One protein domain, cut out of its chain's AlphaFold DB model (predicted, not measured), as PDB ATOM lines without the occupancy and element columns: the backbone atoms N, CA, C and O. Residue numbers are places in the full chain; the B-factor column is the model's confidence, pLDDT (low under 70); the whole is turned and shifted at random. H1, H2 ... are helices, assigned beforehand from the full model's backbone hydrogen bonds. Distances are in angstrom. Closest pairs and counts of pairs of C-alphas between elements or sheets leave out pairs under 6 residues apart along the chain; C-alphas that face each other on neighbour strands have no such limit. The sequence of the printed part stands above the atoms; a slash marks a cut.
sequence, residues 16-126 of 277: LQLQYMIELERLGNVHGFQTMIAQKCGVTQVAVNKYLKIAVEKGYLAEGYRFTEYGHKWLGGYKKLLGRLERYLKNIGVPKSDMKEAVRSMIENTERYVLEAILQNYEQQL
ATOM      1  N   LEU A  16     104.169 128.011 153.207       88.12
ATOM      2  CA  LEU A  16     105.352 128.410 152.448       88.12
ATOM      3  C   LEU A  16     106.565 128.706 153.352       88.12
ATOM      4  O   LEU A  16     107.685 128.314 153.048       88.12
ATOM      5  N   GLN A  17     106.344 129.354 154.495       90.31
ATOM      6  CA  GLN A  17     107.385 129.614 155.490       90.31
ATOM      7  C   GLN A  17     107.876 128.324 156.155       90.31
ATOM      8  O   GLN A  17     109.078 128.156 156.353       90.31
ATOM      9  N   LEU A  18     106.967 127.386 156.449       90.56
ATOM     10  CA  LEU A  18     107.338 126.041 156.886       90.56
ATOM     11  C   LEU A  18     108.174 125.338 155.813       90.56
ATOM     12  O   LEU A  18     109.203 124.760 156.147       90.56
ATOM     13  N   GLN A  19     107.804 125.456 154.535       90.25
ATOM     14  CA  GLN A  19     108.562 124.870 153.429       90.25
ATOM     15  C   GLN A  19     109.996 125.409 153.366       90.25
ATOM     16  O   GLN A  19     110.925 124.621 153.197       90.25
ATOM     17  N   TYR A  20     110.208 126.714 153.579       92.88
ATOM     18  CA  TYR A  20     111.561 127.280 153.654       92.88
ATOM     19  C   TYR A  20     112.398 126.610 154.747       92.88
ATOM     20  O   TYR A  20     113.547 126.249 154.506       92.88
ATOM     21  N   MET A  21     111.814 126.405 155.930       93.62
ATOM     22  CA  MET A  21     112.490 125.774 157.067       93.62
ATOM     23  C   MET A  21     112.760 124.286 156.812       93.62
ATOM     24  O   MET A  21     113.842 123.797 157.124       93.62
ATOM     25  N   ILE A  22     111.812 123.567 156.203       92.19
ATOM     26  CA  ILE A  22     111.975 122.153 155.829       92.19
ATOM     27  C   ILE A  22     113.115 121.990 154.818       92.19
ATOM     28  O   ILE A  22     113.939 121.087 154.961       92.19
ATOM     29  N   GLU A  23     113.179 122.857 153.805       91.88
ATOM     30  CA  GLU A  23     114.242 122.808 152.801       91.88
ATOM     31  C   GLU A  23     115.594 123.241 153.360       91.88
ATOM     32  O   GLU A  23     116.604 122.637 153.009       91.88
ATOM     33  N   LEU A  24     115.620 124.220 154.268       93.25
ATOM     34  CA  LEU A  24     116.834 124.601 154.982       93.25
ATOM     35  C   LEU A  24     117.384 123.442 155.820       93.25
ATOM     36  O   LEU A  24     118.580 123.177 155.772       93.25
ATOM     37  N   GLU A  25     116.527 122.724 156.552       92.56
ATOM     38  CA  GLU A  25     116.952 121.568 157.353       92.56
ATOM     39  C   GLU A  25     117.500 120.441 156.464       92.56
ATOM     40  O   GLU A  25     118.456 119.767 156.835       92.56
ATOM     41  N   ARG A  26     116.932 120.263 155.264       89.81
ATOM     42  CA  ARG A  26     117.364 119.238 154.305       89.81
ATOM     43  C   ARG A  26     118.673 119.587 153.593       89.81
ATOM     44  O   ARG A  26     119.487 118.701 153.361       89.81
ATOM     45  N   LEU A  27     118.834 120.839 153.166       87.88
ATOM     46  CA  LEU A  27     120.014 121.303 152.424       87.88
ATOM     47  C   LEU A  27     121.202 121.588 153.349       87.88
ATOM     48  O   LEU A  27     122.350 121.486 152.922       87.88
ATOM     49  N   GLY A  28     120.922 121.973 154.594       82.12
ATOM     50  CA  GLY A  28     121.900 122.598 155.469       82.12
ATOM     51  C   GLY A  28     122.255 124.017 155.014       82.12
ATOM     52  O   GLY A  28     121.856 124.491 153.947       82.12
ATOM     53  N   ASN A  29     123.038 124.716 155.835       82.19
ATOM     54  CA  ASN A  29     123.558 126.045 155.506       82.19
ATOM     55  C   ASN A  29     124.801 125.942 154.592       82.19
ATOM     56  O   ASN A  29     125.914 126.302 154.975       82.19
ATOM     57  N   VAL A  30     124.614 125.372 153.401       86.94
ATOM     58  CA  VAL A  30     125.638 125.292 152.346       86.94
ATOM     59  C   VAL A  30     125.641 126.563 151.497       86.94
ATOM     60  O   VAL A  30     124.639 127.270 151.422       86.94
ATOM     61  N   HIS A  31     126.746 126.874 150.817       84.00
ATOM     62  CA  HIS A  31     126.815 128.072 149.976       84.00
ATOM     63  C   HIS A  31     125.678 128.099 148.931       84.00
ATOM     64  O   HIS A  31     125.412 127.104 148.260       84.00
ATOM     65  N   GLY A  32     124.978 129.232 148.817       84.81
ATOM     66  CA  GLY A  32     123.872 129.407 147.867       84.81
ATOM     67  C   GLY A  32     122.536 128.760 148.266       84.81
ATOM     68  O   GLY A  32     121.609 128.742 147.450       84.81
ATOM     69  N   PHE A  33     122.385 128.256 149.498       88.19
ATOM     70  CA  PHE A  33     121.150 127.599 149.946       88.19
ATOM     71  C   PHE A  33     119.893 128.468 149.787       88.19
ATOM     72  O   PHE A  33     118.832 127.949 149.446       88.19
ATOM     73  N   GLN A  34     119.990 129.790 149.953       88.69
ATOM     74  CA  GLN A  34     118.838 130.686 149.810       88.69
ATOM     75  C   GLN A  34     118.299 130.701 148.377       88.69
ATOM     76  O   GLN A  34     117.086 130.732 148.181       88.69
ATOM     77  N   THR A  35     119.189 130.646 147.384       89.81
ATOM     78  CA  THR A  35     118.823 130.574 145.963       89.81
ATOM     79  C   THR A  35     118.157 129.239 145.646       89.81
ATOM     80  O   THR A  35     117.134 129.207 144.968       89.81
ATOM     81  N   MET A  36     118.682 128.143 146.204       90.38
ATOM     82  CA  MET A  36     118.104 126.807 146.034       90.38
ATOM     83  C   MET A  36     116.702 126.700 146.655       90.38
ATOM     84  O   MET A  36     115.783 126.180 146.019       90.38
ATOM     85  N   ILE A  37     116.503 127.238 147.865       90.75
ATOM     86  CA  ILE A  37     115.184 127.291 148.518       90.75
ATOM     87  C   ILE A  37     114.215 128.147 147.697       90.75
ATOM     88  O   ILE A  37     113.072 127.743 147.482       90.75
ATOM     89  N   ALA A  38     114.669 129.308 147.217       90.12
ATOM     90  CA  ALA A  38     113.861 130.232 146.429       90.12
ATOM     91  C   ALA A  38     113.353 129.590 145.129       90.12
ATOM     92  O   ALA A  38     112.149 129.607 144.873       90.12
ATOM     93  N   GLN A  39     114.242 128.941 144.368       89.06
ATOM     94  CA  GLN A  39     113.876 128.200 143.156       89.06
ATOM     95  C   GLN A  39     112.875 127.084 143.457       89.06
ATOM     96  O   GLN A  39     111.847 126.978 142.791       89.06
ATOM     97  N   LYS A  40     113.132 126.283 144.497       88.25
ATOM     98  CA  LYS A  40     112.277 125.140 144.838       88.25
ATOM     99  C   LYS A  40     110.888 125.552 145.328       88.25
ATOM    100  O   LYS A  40     109.923 124.825 145.110       88.25
ATOM    101  N   CYS A  41     110.782 126.708 145.976       85.94
ATOM    102  CA  CYS A  41     109.511 127.237 146.464       85.94
ATOM    103  C   CYS A  41     108.819 128.186 145.470       85.94
ATOM    104  O   CYS A  41     107.729 128.665 145.774       85.94
ATOM    105  N   GLY A  42     109.422 128.469 144.307       87.81
ATOM    106  CA  GLY A  42     108.856 129.362 143.290       87.81
ATOM    107  C   GLY A  42     108.769 130.827 143.731       87.81
ATOM    108  O   GLY A  42     107.820 131.524 143.380       87.81
ATOM    109  N   VAL A  43     109.726 131.293 144.538       90.44
ATOM    110  CA  VAL A  43     109.735 132.642 145.130       90.44
ATOM    111  C   VAL A  43     111.057 133.359 144.890       90.44
ATOM    112  O   VAL A  43     112.045 132.768 144.467       90.44
ATOM    113  N   THR A  44     111.103 134.653 145.206       89.12
ATOM    114  CA  THR A  44     112.344 135.429 145.142       89.12
ATOM    115  C   THR A  44     113.266 135.121 146.325       89.12
ATOM    116  O   THR A  44     112.819 134.898 147.454       89.12
ATOM    117  N   GLN A  45     114.581 135.196 146.098       88.12
ATOM    118  CA  GLN A  45     115.588 135.054 147.158       88.12
ATOM    119  C   GLN A  45     115.407 136.098 148.276       88.12
ATOM    120  O   GLN A  45     115.664 135.820 149.447       88.12
ATOM    121  N   VAL A  46     114.903 137.289 147.933       88.56
ATOM    122  CA  VAL A  46     114.584 138.360 148.890       88.56
ATOM    123  C   VAL A  46     113.506 137.917 149.884       88.56
ATOM    124  O   VAL A  46     113.654 138.150 151.083       88.56
ATOM    125  N   ALA A  47     112.450 137.241 149.418       85.75
ATOM    126  CA  ALA A  47     111.382 136.747 150.286       85.75
ATOM    127  C   ALA A  47     111.887 135.682 151.272       85.75
ATOM    128  O   ALA A  47     111.536 135.720 152.454       85.75
ATOM    129  N   VAL A  48     112.755 134.778 150.804       89.19
ATOM    130  CA  VAL A  48     113.402 133.758 151.644       89.19
ATOM    131  C   VAL A  48     114.284 134.426 152.702       89.19
ATOM    132  O   VAL A  48     114.092 134.191 153.892       89.19
ATOM    133  N   ASN A  49     115.179 135.331 152.297       90.88
ATOM    134  CA  ASN A  49     116.065 136.057 153.214       90.88
ATOM    135  C   ASN A  49     115.299 136.851 154.277       90.88
ATOM    136  O   ASN A  49     115.668 136.827 155.451       90.88
ATOM    137  N   LYS A  50     114.215 137.535 153.885       91.12
ATOM    138  CA  LYS A  50     113.362 138.279 154.821       91.12
ATOM    139  C   LYS A  50     112.807 137.360 155.907       91.12
ATOM    140  O   LYS A  50     112.844 137.713 157.081       91.12
ATOM    141  N   TYR A  51     112.320 136.178 155.533       90.12
ATOM    142  CA  TYR A  51     111.790 135.233 156.508       90.12
ATOM    143  C   TYR A  51     112.876 134.600 157.383       90.12
ATOM    144  O   TYR A  51     112.672 134.465 158.585       90.12
ATOM    145  N   LEU A  52     114.034 134.245 156.820       90.75
ATOM    146  CA  LEU A  52     115.121 133.655 157.602       90.75
ATOM    147  C   LEU A  52     115.628 134.607 158.693       90.75
ATOM    148  O   LEU A  52     115.899 134.158 159.800       90.75
ATOM    149  N   LYS A  53     115.677 135.919 158.425       91.50
ATOM    150  CA  LYS A  53     115.965 136.930 159.457       91.50
ATOM    151  C   LYS A  53     114.926 136.915 160.581       91.50
ATOM    152  O   LYS A  53     115.297 136.832 161.745       91.50
ATOM    153  N   ILE A  54     113.637 136.866 160.238       89.31
ATOM    154  CA  ILE A  54     112.550 136.729 161.225       89.31
ATOM    155  C   ILE A  54     112.689 135.419 162.024       89.31
ATOM    156  O   ILE A  54     112.374 135.374 163.209       89.31
ATOM    157  N   ALA A  55     113.141 134.331 161.397       86.88
ATOM    158  CA  ALA A  55     113.361 133.058 162.080       86.88
ATOM    159  C   ALA A  55     114.541 133.114 163.068       86.88
ATOM    160  O   ALA A  55     114.474 132.460 164.109       86.88
ATOM    161  N   VAL A  56     115.571 133.920 162.781       90.06
ATOM    162  CA  VAL A  56     116.649 134.233 163.734       90.06
ATOM    163  C   VAL A  56     116.112 135.064 164.900       90.06
ATOM    164  O   VAL A  56     116.287 134.678 166.049       90.06
ATOM    165  N   GLU A  57     115.360 136.136 164.626       88.31
ATOM    166  CA  GLU A  57     114.737 136.983 165.663       88.31
ATOM    167  C   GLU A  57     113.802 136.195 166.595       88.31
ATOM    168  O   GLU A  57     113.711 136.471 167.788       88.31
ATOM    169  N   LYS A  58     113.112 135.180 166.063       83.50
ATOM    170  CA  LYS A  58     112.235 134.283 166.833       83.50
ATOM    171  C   LYS A  58     112.977 133.159 167.566       83.50
ATOM    172  O   LYS A  58     112.326 132.340 168.215       83.50
ATOM    173  N   GLY A  59     114.300 133.080 167.436       87.38
ATOM    174  CA  GLY A  59     115.139 132.064 168.072       87.38
ATOM    175  C   GLY A  59     115.019 130.665 167.465       87.38
ATOM    176  O   GLY A  59     115.489 129.699 168.065       87.38
ATOM    177  N   TYR A  60     114.393 130.516 166.291       88.31
ATOM    178  CA  TYR A  60     114.352 129.234 165.576       88.31
ATOM    179  C   TYR A  60     115.702 128.917 164.930       88.31
ATOM    180  O   TYR A  60     116.091 127.754 164.823       88.31
ATOM    181  N   LEU A  61     116.410 129.959 164.497       91.62
ATOM    182  CA  LEU A  61     117.735 129.871 163.903       91.62
ATOM    183  C   LEU A  61     118.729 130.703 164.724       91.62
ATOM    184  O   LEU A  61     118.375 131.750 165.256       91.62
ATOM    185  N   ALA A  62     119.971 130.245 164.810       90.00
ATOM    186  CA  ALA A  62     121.098 131.017 165.316       90.00
ATOM    187  C   ALA A  62     121.657 131.950 164.228       90.00
ATOM    188  O   ALA A  62     121.327 131.822 163.040       90.00
ATOM    189  N   GLU A  63     122.554 132.853 164.624       82.31
ATOM    190  CA  GLU A  63     123.358 133.629 163.679       82.31
ATOM    191  C   GLU A  63     124.103 132.680 162.726       82.31
ATOM    192  O   GLU A  63     124.696 131.679 163.131       82.31
ATOM    193  N   GLY A  64     123.981 132.934 161.422       85.31
ATOM    194  CA  GLY A  64     124.415 131.989 160.392       85.31
ATOM    195  C   GLY A  64     123.400 130.883 160.076       85.31
ATOM    196  O   GLY A  64     123.805 129.819 159.626       85.31
ATOM    197  N   TYR A  65     122.098 131.097 160.296       89.62
ATOM    198  CA  TYR A  65     120.999 130.256 159.784       89.62
ATOM    199  C   TYR A  65     121.094 128.759 160.122       89.62
ATOM    200  O   TYR A  65     120.623 127.906 159.368       89.62
ATOM    201  N   ARG A  66     121.697 128.429 161.265       90.69
ATOM    202  CA  ARG A  66     121.702 127.070 161.818       90.69
ATOM    203  C   ARG A  66     120.515 126.901 162.749       90.69
ATOM    204  O   ARG A  66     120.180 127.829 163.474       90.69
ATOM    205  N   PHE A  67     119.889 125.733 162.749       90.50
ATOM    206  CA  PHE A  67     118.785 125.466 163.664       90.50
ATOM    207  C   PHE A  67     119.248 125.467 165.119       90.50
ATOM    208  O   PHE A  67     120.278 124.887 165.458       90.50
ATOM    209  N   THR A  68     118.465 126.117 165.975       90.12
ATOM    210  CA  THR A  68     118.579 125.954 167.425       90.12
ATOM    211  C   THR A  68     117.832 124.690 167.857       90.12
ATOM    212  O   THR A  68     117.002 124.155 167.115       90.12
ATOM    213  N   GLU A  69     118.060 124.222 169.084       85.44
ATOM    214  CA  GLU A  69     117.280 123.111 169.644       85.44
ATOM    215  C   GLU A  69     115.774 123.435 169.670       85.44
ATOM    216  O   GLU A  69     114.929 122.605 169.317       85.44
ATOM    217  N   TYR A  70     115.434 124.682 170.015       81.94
ATOM    218  CA  TYR A  70     114.066 125.187 169.966       81.94
ATOM    219  C   TYR A  70     113.503 125.178 168.538       81.94
ATOM    220  O   TYR A  70     112.378 124.726 168.326       81.94
ATOM    221  N   GLY A  71     114.292 125.600 167.547       83.12
ATOM    222  CA  GLY A  71     113.927 125.555 166.133       83.12
ATOM    223  C   GLY A  71     113.636 124.145 165.625       83.12
ATOM    224  O   GLY A  71     112.627 123.944 164.948       83.12
ATOM    225  N   HIS A  72     114.456 123.156 165.997       88.62
ATOM    226  CA  HIS A  72     114.214 121.751 165.652       88.62
ATOM    227  C   HIS A  72     112.933 121.213 166.294       88.62
ATOM    228  O   HIS A  72     112.110 120.604 165.608       88.62
ATOM    229  N   LYS A  73     112.710 121.475 167.590       81.19
ATOM    230  CA  LYS A  73     111.466 121.086 168.282       81.19
ATOM    231  C   LYS A  73     110.240 121.732 167.629       81.19
ATOM    232  O   LYS A  73     109.235 121.061 167.379       81.19
ATOM    233  N   TRP A  74     110.329 123.021 167.308       87.75
ATOM    234  CA  TRP A  74     109.269 123.777 166.650       87.75
ATOM    235  C   TRP A  74     108.941 123.214 165.260       87.75
ATOM    236  O   TRP A  74     107.778 122.895 164.992       87.75
ATOM    237  N   LEU A  75     109.954 123.019 164.407       89.69
ATOM    238  CA  LEU A  75     109.783 122.507 163.046       89.69
ATOM    239  C   LEU A  75     109.305 121.051 163.047       89.69
ATOM    240  O   LEU A  75     108.394 120.704 162.294       89.69
ATOM    241  N   GLY A  76     109.857 120.214 163.927       86.62
ATOM    242  CA  GLY A  76     109.432 118.827 164.108       86.62
ATOM    243  C   GLY A  76     107.958 118.719 164.504       86.62
ATOM    244  O   GLY A  76     107.226 117.889 163.962       86.62
ATOM    245  N   GLY A  77     107.488 119.617 165.376       85.19
ATOM    246  CA  GLY A  77     106.072 119.728 165.722       85.19
ATOM    247  C   GLY A  77     105.186 120.023 164.509       85.19
ATOM    248  O   GLY A  77     104.182 119.345 164.306       85.19
ATOM    249  N   TYR A  78     105.583 120.977 163.663       87.94
ATOM    250  CA  TYR A  78     104.839 121.298 162.442       87.94
ATOM    251  C   TYR A  78     104.890 120.185 161.392       87.94
ATOM    252  O   TYR A  78     103.865 119.894 160.785       87.94
ATOM    253  N   LYS A  79     106.026 119.505 161.210       90.44
ATOM    254  CA  LYS A  79     106.120 118.336 160.315       90.44
ATOM    255  C   LYS A  79     105.159 117.225 160.733       90.44
ATOM    256  O   LYS A  79     104.452 116.668 159.896       90.44
ATOM    257  N   LYS A  80     105.096 116.930 162.036       89.44
ATOM    258  CA  LYS A  80     104.159 115.943 162.584       89.44
ATOM    259  C   LYS A  80     102.706 116.379 162.379       89.44
ATOM    260  O   LYS A  80     101.882 115.551 161.998       89.44
ATOM    261  N   LEU A  81     102.406 117.659 162.608       86.38
ATOM    262  CA  LEU A  81     101.077 118.227 162.391       86.38
ATOM    263  C   LEU A  81     100.641 118.103 160.927       86.38
ATOM    264  O   LEU A  81      99.550 117.606 160.671       86.38
ATOM    265  N   LEU A  82     101.504 118.483 159.979       90.50
ATOM    266  CA  LEU A  82     101.231 118.378 158.542       90.50
ATOM    267  C   LEU A  82     100.920 116.932 158.136       90.50
ATOM    268  O   LEU A  82      99.899 116.688 157.502       90.50
ATOM    269  N   GLY A  83     101.729 115.964 158.575       90.81
ATOM    270  CA  GLY A  83     101.494 114.552 158.250       90.81
ATOM    271  C   GLY A  83     100.200 113.983 158.849       90.81
ATOM    272  O   GLY A  83      99.518 113.184 158.207       90.81
ATOM    273  N   ARG A  84      99.831 114.396 160.070       91.12
ATOM    274  CA  ARG A  84      98.548 114.011 160.690       91.12
ATOM    275  C   ARG A  84      97.369 114.650 159.964       91.12
ATOM    276  O   ARG A  84      96.383 113.971 159.698       91.12
ATOM    277  N   LEU A  85      97.501 115.919 159.593       88.69
ATOM    278  CA  LEU A  85      96.479 116.664 158.874       88.69
ATOM    279  C   LEU A  85      96.227 116.095 157.474       88.69
ATOM    280  O   LEU A  85      95.076 115.887 157.110       88.69
ATOM    281  N   GLU A  86      97.275 115.763 156.719       87.06
ATOM    282  CA  GLU A  86      97.137 115.090 155.421       87.06
ATOM    283  C   GLU A  86      96.419 113.742 155.548       87.06
ATOM    284  O   GLU A  86      95.550 113.415 154.740       87.06
ATOM    285  N   ARG A  87      96.751 112.957 156.581       87.25
ATOM    286  CA  ARG A  87      96.087 111.676 156.847       87.25
ATOM    287  C   ARG A  87      94.612 111.865 157.186       87.25
ATOM    288  O   ARG A  87      93.780 111.162 156.626       87.25
ATOM    289  N   TYR A  88      94.302 112.811 158.067       82.94
ATOM    290  CA  TYR A  88      92.933 113.163 158.424       82.94
ATOM    291  C   TYR A  88      92.118 113.553 157.190       82.94
ATOM    292  O   TYR A  88      91.101 112.925 156.909       82.94
ATOM    293  N   LEU A  89      92.612 114.513 156.401       75.50
ATOM    294  CA  LEU A  89      91.940 114.990 155.191       75.50
ATOM    295  C   LEU A  89      91.738 113.857 154.178       75.50
ATOM    296  O   LEU A  89      90.664 113.723 153.597       75.50
ATOM    297  N   LYS A  90      92.739 112.986 154.009       80.06
ATOM    298  CA  LYS A  90      92.628 111.818 153.132       80.06
ATOM    299  C   LYS A  90      91.532 110.864 153.607       80.06
ATOM    300  O   LYS A  90      90.774 110.358 152.787       80.06
ATOM    301  N   ASN A  91      91.458 110.607 154.908       75.56
ATOM    302  CA  ASN A  91      90.519 109.639 155.455       75.56
ATOM    303  C   ASN A  91      89.069 110.144 155.467       75.56
ATOM    304  O   ASN A  91      88.162 109.330 155.348       75.56
ATOM    305  N   ILE A  92      88.845 111.459 155.567       73.25
ATOM    306  CA  ILE A  92      87.507 112.053 155.396       73.25
ATOM    307  C   ILE A  92      87.115 112.221 153.914       73.25
ATOM    308  O   ILE A  92      86.056 112.763 153.619       73.25
ATOM    309  N   GLY A  93      87.961 111.771 152.979       63.97
ATOM    310  CA  GLY A  93      87.646 111.721 151.551       63.97
ATOM    311  C   GLY A  93      88.075 112.937 150.727       63.97
ATOM    312  O   GLY A  93      87.619 113.068 149.593       63.97
ATOM    313  N   VAL A  94      88.956 113.811 151.234       63.25
ATOM    314  CA  VAL A  94      89.477 114.938 150.438       63.25
ATOM    315  C   VAL A  94      90.281 114.410 149.239       63.25
ATOM    316  O   VAL A  94      91.242 113.650 149.432       63.25
ATOM    317  N   PRO A  95      89.943 114.815 147.999       65.44
ATOM    318  CA  PRO A  95      90.672 114.404 146.807       65.44
ATOM    319  C   PRO A  95      92.148 114.812 146.845       65.44
ATOM    320  O   PRO A  95      92.521 115.873 147.345       65.44
ATOM    321  N   LYS A  96      93.017 113.995 146.235       78.81
ATOM    322  CA  LYS A  96      94.456 114.303 146.141       78.81
ATOM    323  C   LYS A  96      94.740 115.619 145.404       78.81
ATOM    324  O   LYS A  96      95.747 116.252 145.712       78.81
ATOM    325  N   SER A  97      93.885 116.014 144.455       75.31
ATOM    326  CA  SER A  97      93.982 117.295 143.739       75.31
ATOM    327  C   SER A  97      93.876 118.491 144.683       75.31
ATOM    328  O   SER A  97      94.598 119.470 144.512       75.31
ATOM    329  N   ASP A  98      93.052 118.364 145.725       72.19
ATOM    330  CA  ASP A  98      92.668 119.470 146.603       72.19
ATOM    331  C   ASP A  98      93.455 119.451 147.920       72.19
ATOM    332  O   ASP A  98      93.471 120.429 148.665       72.19
ATOM    333  N   MET A  99      94.173 118.354 148.188       79.31
ATOM    334  CA  MET A  99      94.928 118.117 149.420       79.31
ATOM    335  C   MET A  99      95.847 119.285 149.792       79.31
ATOM    336  O   MET A  99      95.854 119.737 150.936       79.31
ATOM    337  N   LYS A 100      96.617 119.801 148.825       80.25
ATOM    338  CA  LYS A 100      97.577 120.885 149.077       80.25
ATOM    339  C   LYS A 100      96.885 122.165 149.544       80.25
ATOM    340  O   LYS A 100      97.365 122.804 150.479       80.25
ATOM    341  N   GLU A 101      95.768 122.522 148.917       76.25
ATOM    342  CA  GLU A 101      95.032 123.741 149.255       76.25
ATOM    343  C   GLU A 101      94.240 123.572 150.557       76.25
ATOM    344  O   GLU A 101      94.219 124.478 151.387       76.25
ATOM    345  N   ALA A 102      93.686 122.382 150.807       70.00
ATOM    346  CA  ALA A 102      93.016 122.056 152.062       70.00
ATOM    347  C   ALA A 102      93.974 122.137 153.265       70.00
ATOM    348  O   ALA A 102      93.672 122.808 154.255       70.00
ATOM    349  N   VAL A 103      95.164 121.529 153.168       82.44
ATOM    350  CA  VAL A 103      96.213 121.628 154.202       82.44
ATOM    351  C   VAL A 103      96.618 123.083 154.417       82.44
ATOM    352  O   VAL A 103      96.717 123.540 155.559       82.44
ATOM    353  N   ARG A 104      96.825 123.830 153.328       81.25
ATOM    354  CA  ARG A 104      97.192 125.244 153.390       81.25
ATOM    355  C   ARG A 104      96.142 126.079 154.102       81.25
ATOM    356  O   ARG A 104      96.491 126.808 155.027       81.25
ATOM    357  N   SER A 105      94.882 125.956 153.701       76.50
ATOM    358  CA  SER A 105      93.776 126.693 154.306       76.50
ATOM    359  C   SER A 105      93.671 126.396 155.802       76.50
ATOM    360  O   SER A 105      93.603 127.319 156.613       76.50
ATOM    361  N   MET A 106      93.772 125.124 156.193       79.94
ATOM    362  CA  MET A 106      93.719 124.712 157.596       79.94
ATOM    363  C   MET A 106      94.865 125.317 158.415       79.94
ATOM    364  O   MET A 106      94.613 125.928 159.449       79.94
ATOM    365  N   ILE A 107      96.112 125.224 157.943       83.25
ATOM    366  CA  ILE A 107      97.285 125.756 158.659       83.25
ATOM    367  C   ILE A 107      97.279 127.288 158.730       83.25
ATOM    368  O   ILE A 107      97.650 127.861 159.757       83.25
ATOM    369  N   GLU A 108      96.890 127.964 157.650       80.94
ATOM    370  CA  GLU A 108      96.958 129.425 157.575       80.94
ATOM    371  C   GLU A 108      95.778 130.113 158.275       80.94
ATOM    372  O   GLU A 108      95.954 131.225 158.780       80.94
ATOM    373  N   ASN A 109      94.619 129.450 158.370       75.38
ATOM    374  CA  ASN A 109      93.396 130.045 158.917       75.38
ATOM    375  C   ASN A 109      92.997 129.501 160.298       75.38
ATOM    376  O   ASN A 109      92.295 130.190 161.037       75.38
ATOM    377  N   THR A 110      93.487 128.327 160.705       72.19
ATOM    378  CA  THR A 110      93.106 127.690 161.978       72.19
ATOM    379  C   THR A 110      94.221 127.814 163.013       72.19
ATOM    380  O   THR A 110      95.411 127.793 162.689       72.19
ATOM    381  N   GLU A 111      93.860 128.015 164.281       69.81
ATOM    382  CA  GLU A 111      94.840 127.993 165.368       69.81
ATOM    383  C   GLU A 111      95.448 126.595 165.510       69.81
ATOM    384  O   GLU A 111      94.752 125.586 165.399       69.81
ATOM    385  N   ARG A 112      96.750 126.525 165.815       72.31
ATOM    386  CA  ARG A 112      97.446 125.235 165.932       72.31
ATOM    387  C   ARG A 112      96.796 124.325 166.974       72.31
ATOM    388  O   ARG A 112      96.655 123.141 166.707       72.31
ATOM    389  N   TYR A 113      96.386 124.860 168.126       69.00
ATOM    390  CA  TYR A 113      95.756 124.050 169.174       69.00
ATOM    391  C   TYR A 113      94.414 123.452 168.721       69.00
ATOM    392  O   TYR A 113      94.110 122.319 169.072       69.00
ATOM    393  N   VAL A 114      93.645 124.169 167.892       67.81
ATOM    394  CA  VAL A 114      92.377 123.675 167.334       67.81
ATOM    395  C   VAL A 114      92.643 122.539 166.348       67.81
ATOM    396  O   VAL A 114      91.966 121.519 166.390       67.81
ATOM    397  N   LEU A 115      93.666 122.672 165.496       74.88
ATOM    398  CA  LEU A 115      94.073 121.587 164.596       74.88
ATOM    399  C   LEU A 115      94.528 120.350 165.374       74.88
ATOM    400  O   LEU A 115      94.137 119.238 165.041       74.88
ATOM    401  N   GLU A 116      95.336 120.535 166.417       75.25
ATOM    402  CA  GLU A 116      95.779 119.437 167.281       75.25
ATOM    403  C   GLU A 116      94.582 118.736 167.948       75.25
ATOM    404  O   GLU A 116      94.545 117.508 167.956       75.25
ATOM    405  N   ALA A 117      93.582 119.496 168.413       63.78
ATOM    406  CA  ALA A 117      92.356 118.969 169.012       63.78
ATOM    407  C   ALA A 117      91.504 118.159 168.022       63.78
ATOM    408  O   ALA A 117      91.147 117.020 168.322       63.78
ATOM    409  N   ILE A 118      91.245 118.696 166.820       72.69
ATOM    410  CA  ILE A 118      90.506 117.992 165.754       72.69
ATOM    411  C   ILE A 118      91.187 116.660 165.431       72.69
ATOM    412  O   ILE A 118      90.541 115.614 165.378       72.69
ATOM    413  N   LEU A 119      92.508 116.690 165.243       78.44
ATOM    414  CA  LEU A 119      93.274 115.504 164.872       78.44
ATOM    415  C   LEU A 119      93.329 114.484 166.004       78.44
ATOM    416  O   LEU A 119      93.250 113.289 165.745       78.44
ATOM    417  N   GLN A 120      93.453 114.937 167.248       76.94
ATOM    418  CA  GLN A 120      93.498 114.050 168.402       76.94
ATOM    419  C   GLN A 120      92.145 113.382 168.662       76.94
ATOM    420  O   GLN A 120      92.120 112.183 168.923       76.94
ATOM    421  N   ASN A 121      91.039 114.117 168.525       67.50
ATOM    422  CA  ASN A 121      89.694 113.552 168.628       67.50
ATOM    423  C   ASN A 121      89.461 112.508 167.524       67.50
ATOM    424  O   ASN A 121      89.081 111.373 167.796       67.50
ATOM    425  N   TYR A 122      89.812 112.844 166.282       69.25
ATOM    426  CA  TYR A 122      89.720 111.916 165.160       69.25
ATOM    427  C   TYR A 122      90.548 110.634 165.365       69.25
ATOM    428  O   TYR A 122      90.072 109.529 165.118       69.25
ATOM    429  N   GLU A 123      91.784 110.762 165.849       74.75
ATOM    430  CA  GLU A 123      92.664 109.618 166.116       74.75
ATOM    431  C   GLU A 123      92.147 108.720 167.246       74.75
ATOM    432  O   GLU A 123      92.361 107.512 167.197       74.75
ATOM    433  N   GLN A 124      91.448 109.282 168.235       66.75
ATOM    434  CA  GLN A 124      90.818 108.525 169.321       66.75
ATOM    435  C   GLN A 124      89.557 107.775 168.876       66.75
ATOM    436  O   GLN A 124      89.209 106.760 169.475       66.75
ATOM    437  N   GLN A 125      88.883 108.255 167.831       62.50
ATOM    438  CA  GLN A 125      87.681 107.630 167.277       62.50
ATOM    439  C   GLN A 125      87.982 106.552 166.222       62.50
ATOM    440  O   GLN A 125      87.080 105.811 165.835       62.50
ATOM    441  N   LEU A 126      89.230 106.437 165.751       57.81
ATOM    442  CA  LEU A 126      89.630 105.412 164.784       57.81
ATOM    443  C   LEU A 126      89.730 104.024 165.451       57.81
ATOM    444  O   LEU A 126      90.562 103.834 166.341       57.81
TER     445      LEU A 126
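AT A GLANCE: This is residues 16 to 126 of the 277 residues of an uncharacterized protein of Clostridium sp. C105KSO13 (UniProt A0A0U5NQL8). One long helix, H4, bridges two lobes: H1, H2 and H3 cluster by its first half, while H5 and H6 pack on its second half. The printed part has 111 residues with six named helices, H1 to H6 in order, and no named strand: all helix. It is only just compact, close to loose, with a radius of gyration of the C-alphas of 15.5 A, and spans 46 by 30 by 22 A.

IN THESE COORDINATES: H1, residues 16 to 27, begins at C-alpha (105.352, 128.410, 152.448). H2 is residues 33 to 41, H3 45 to 57, H4 69 to 91, 33.2 A long, and H5 99 to 109. H6, residues 112 to 125, 20.2 A long, ends at C-alpha (87.681, 107.630, 167.277).

HOW THE PARTS SIT: H4, the hub, touches H1 with residues 75 to 78 alone, closest C-alphas Met 21 and Leu 75, 7.3 A. It touches H5 at Glu 86 and Val 103, closest C-alphas 6.7 A apart, and H6 at Tyr 88 and Leu 119, 6.9 A. H2 touches H1 at a steep tilt of 50 degrees, closest C-alphas Glu 23 and Ile 37, 6.3 A, and H3, closest C-alphas Ala 38 and Gln 45, 5.2 A. H3 and H4 are apart. In all six helices every O i to N i+4 pair is within hydrogen-bond range.

THE WHOLE: The C-alphas farthest apart, His 31 and Gln 125, are 47.4 A apart. The printed part has no cut; the link H3 to H4 is long. The pLDDT is under 70 at 12 residues, among them 93 to 95 and 124 to 126.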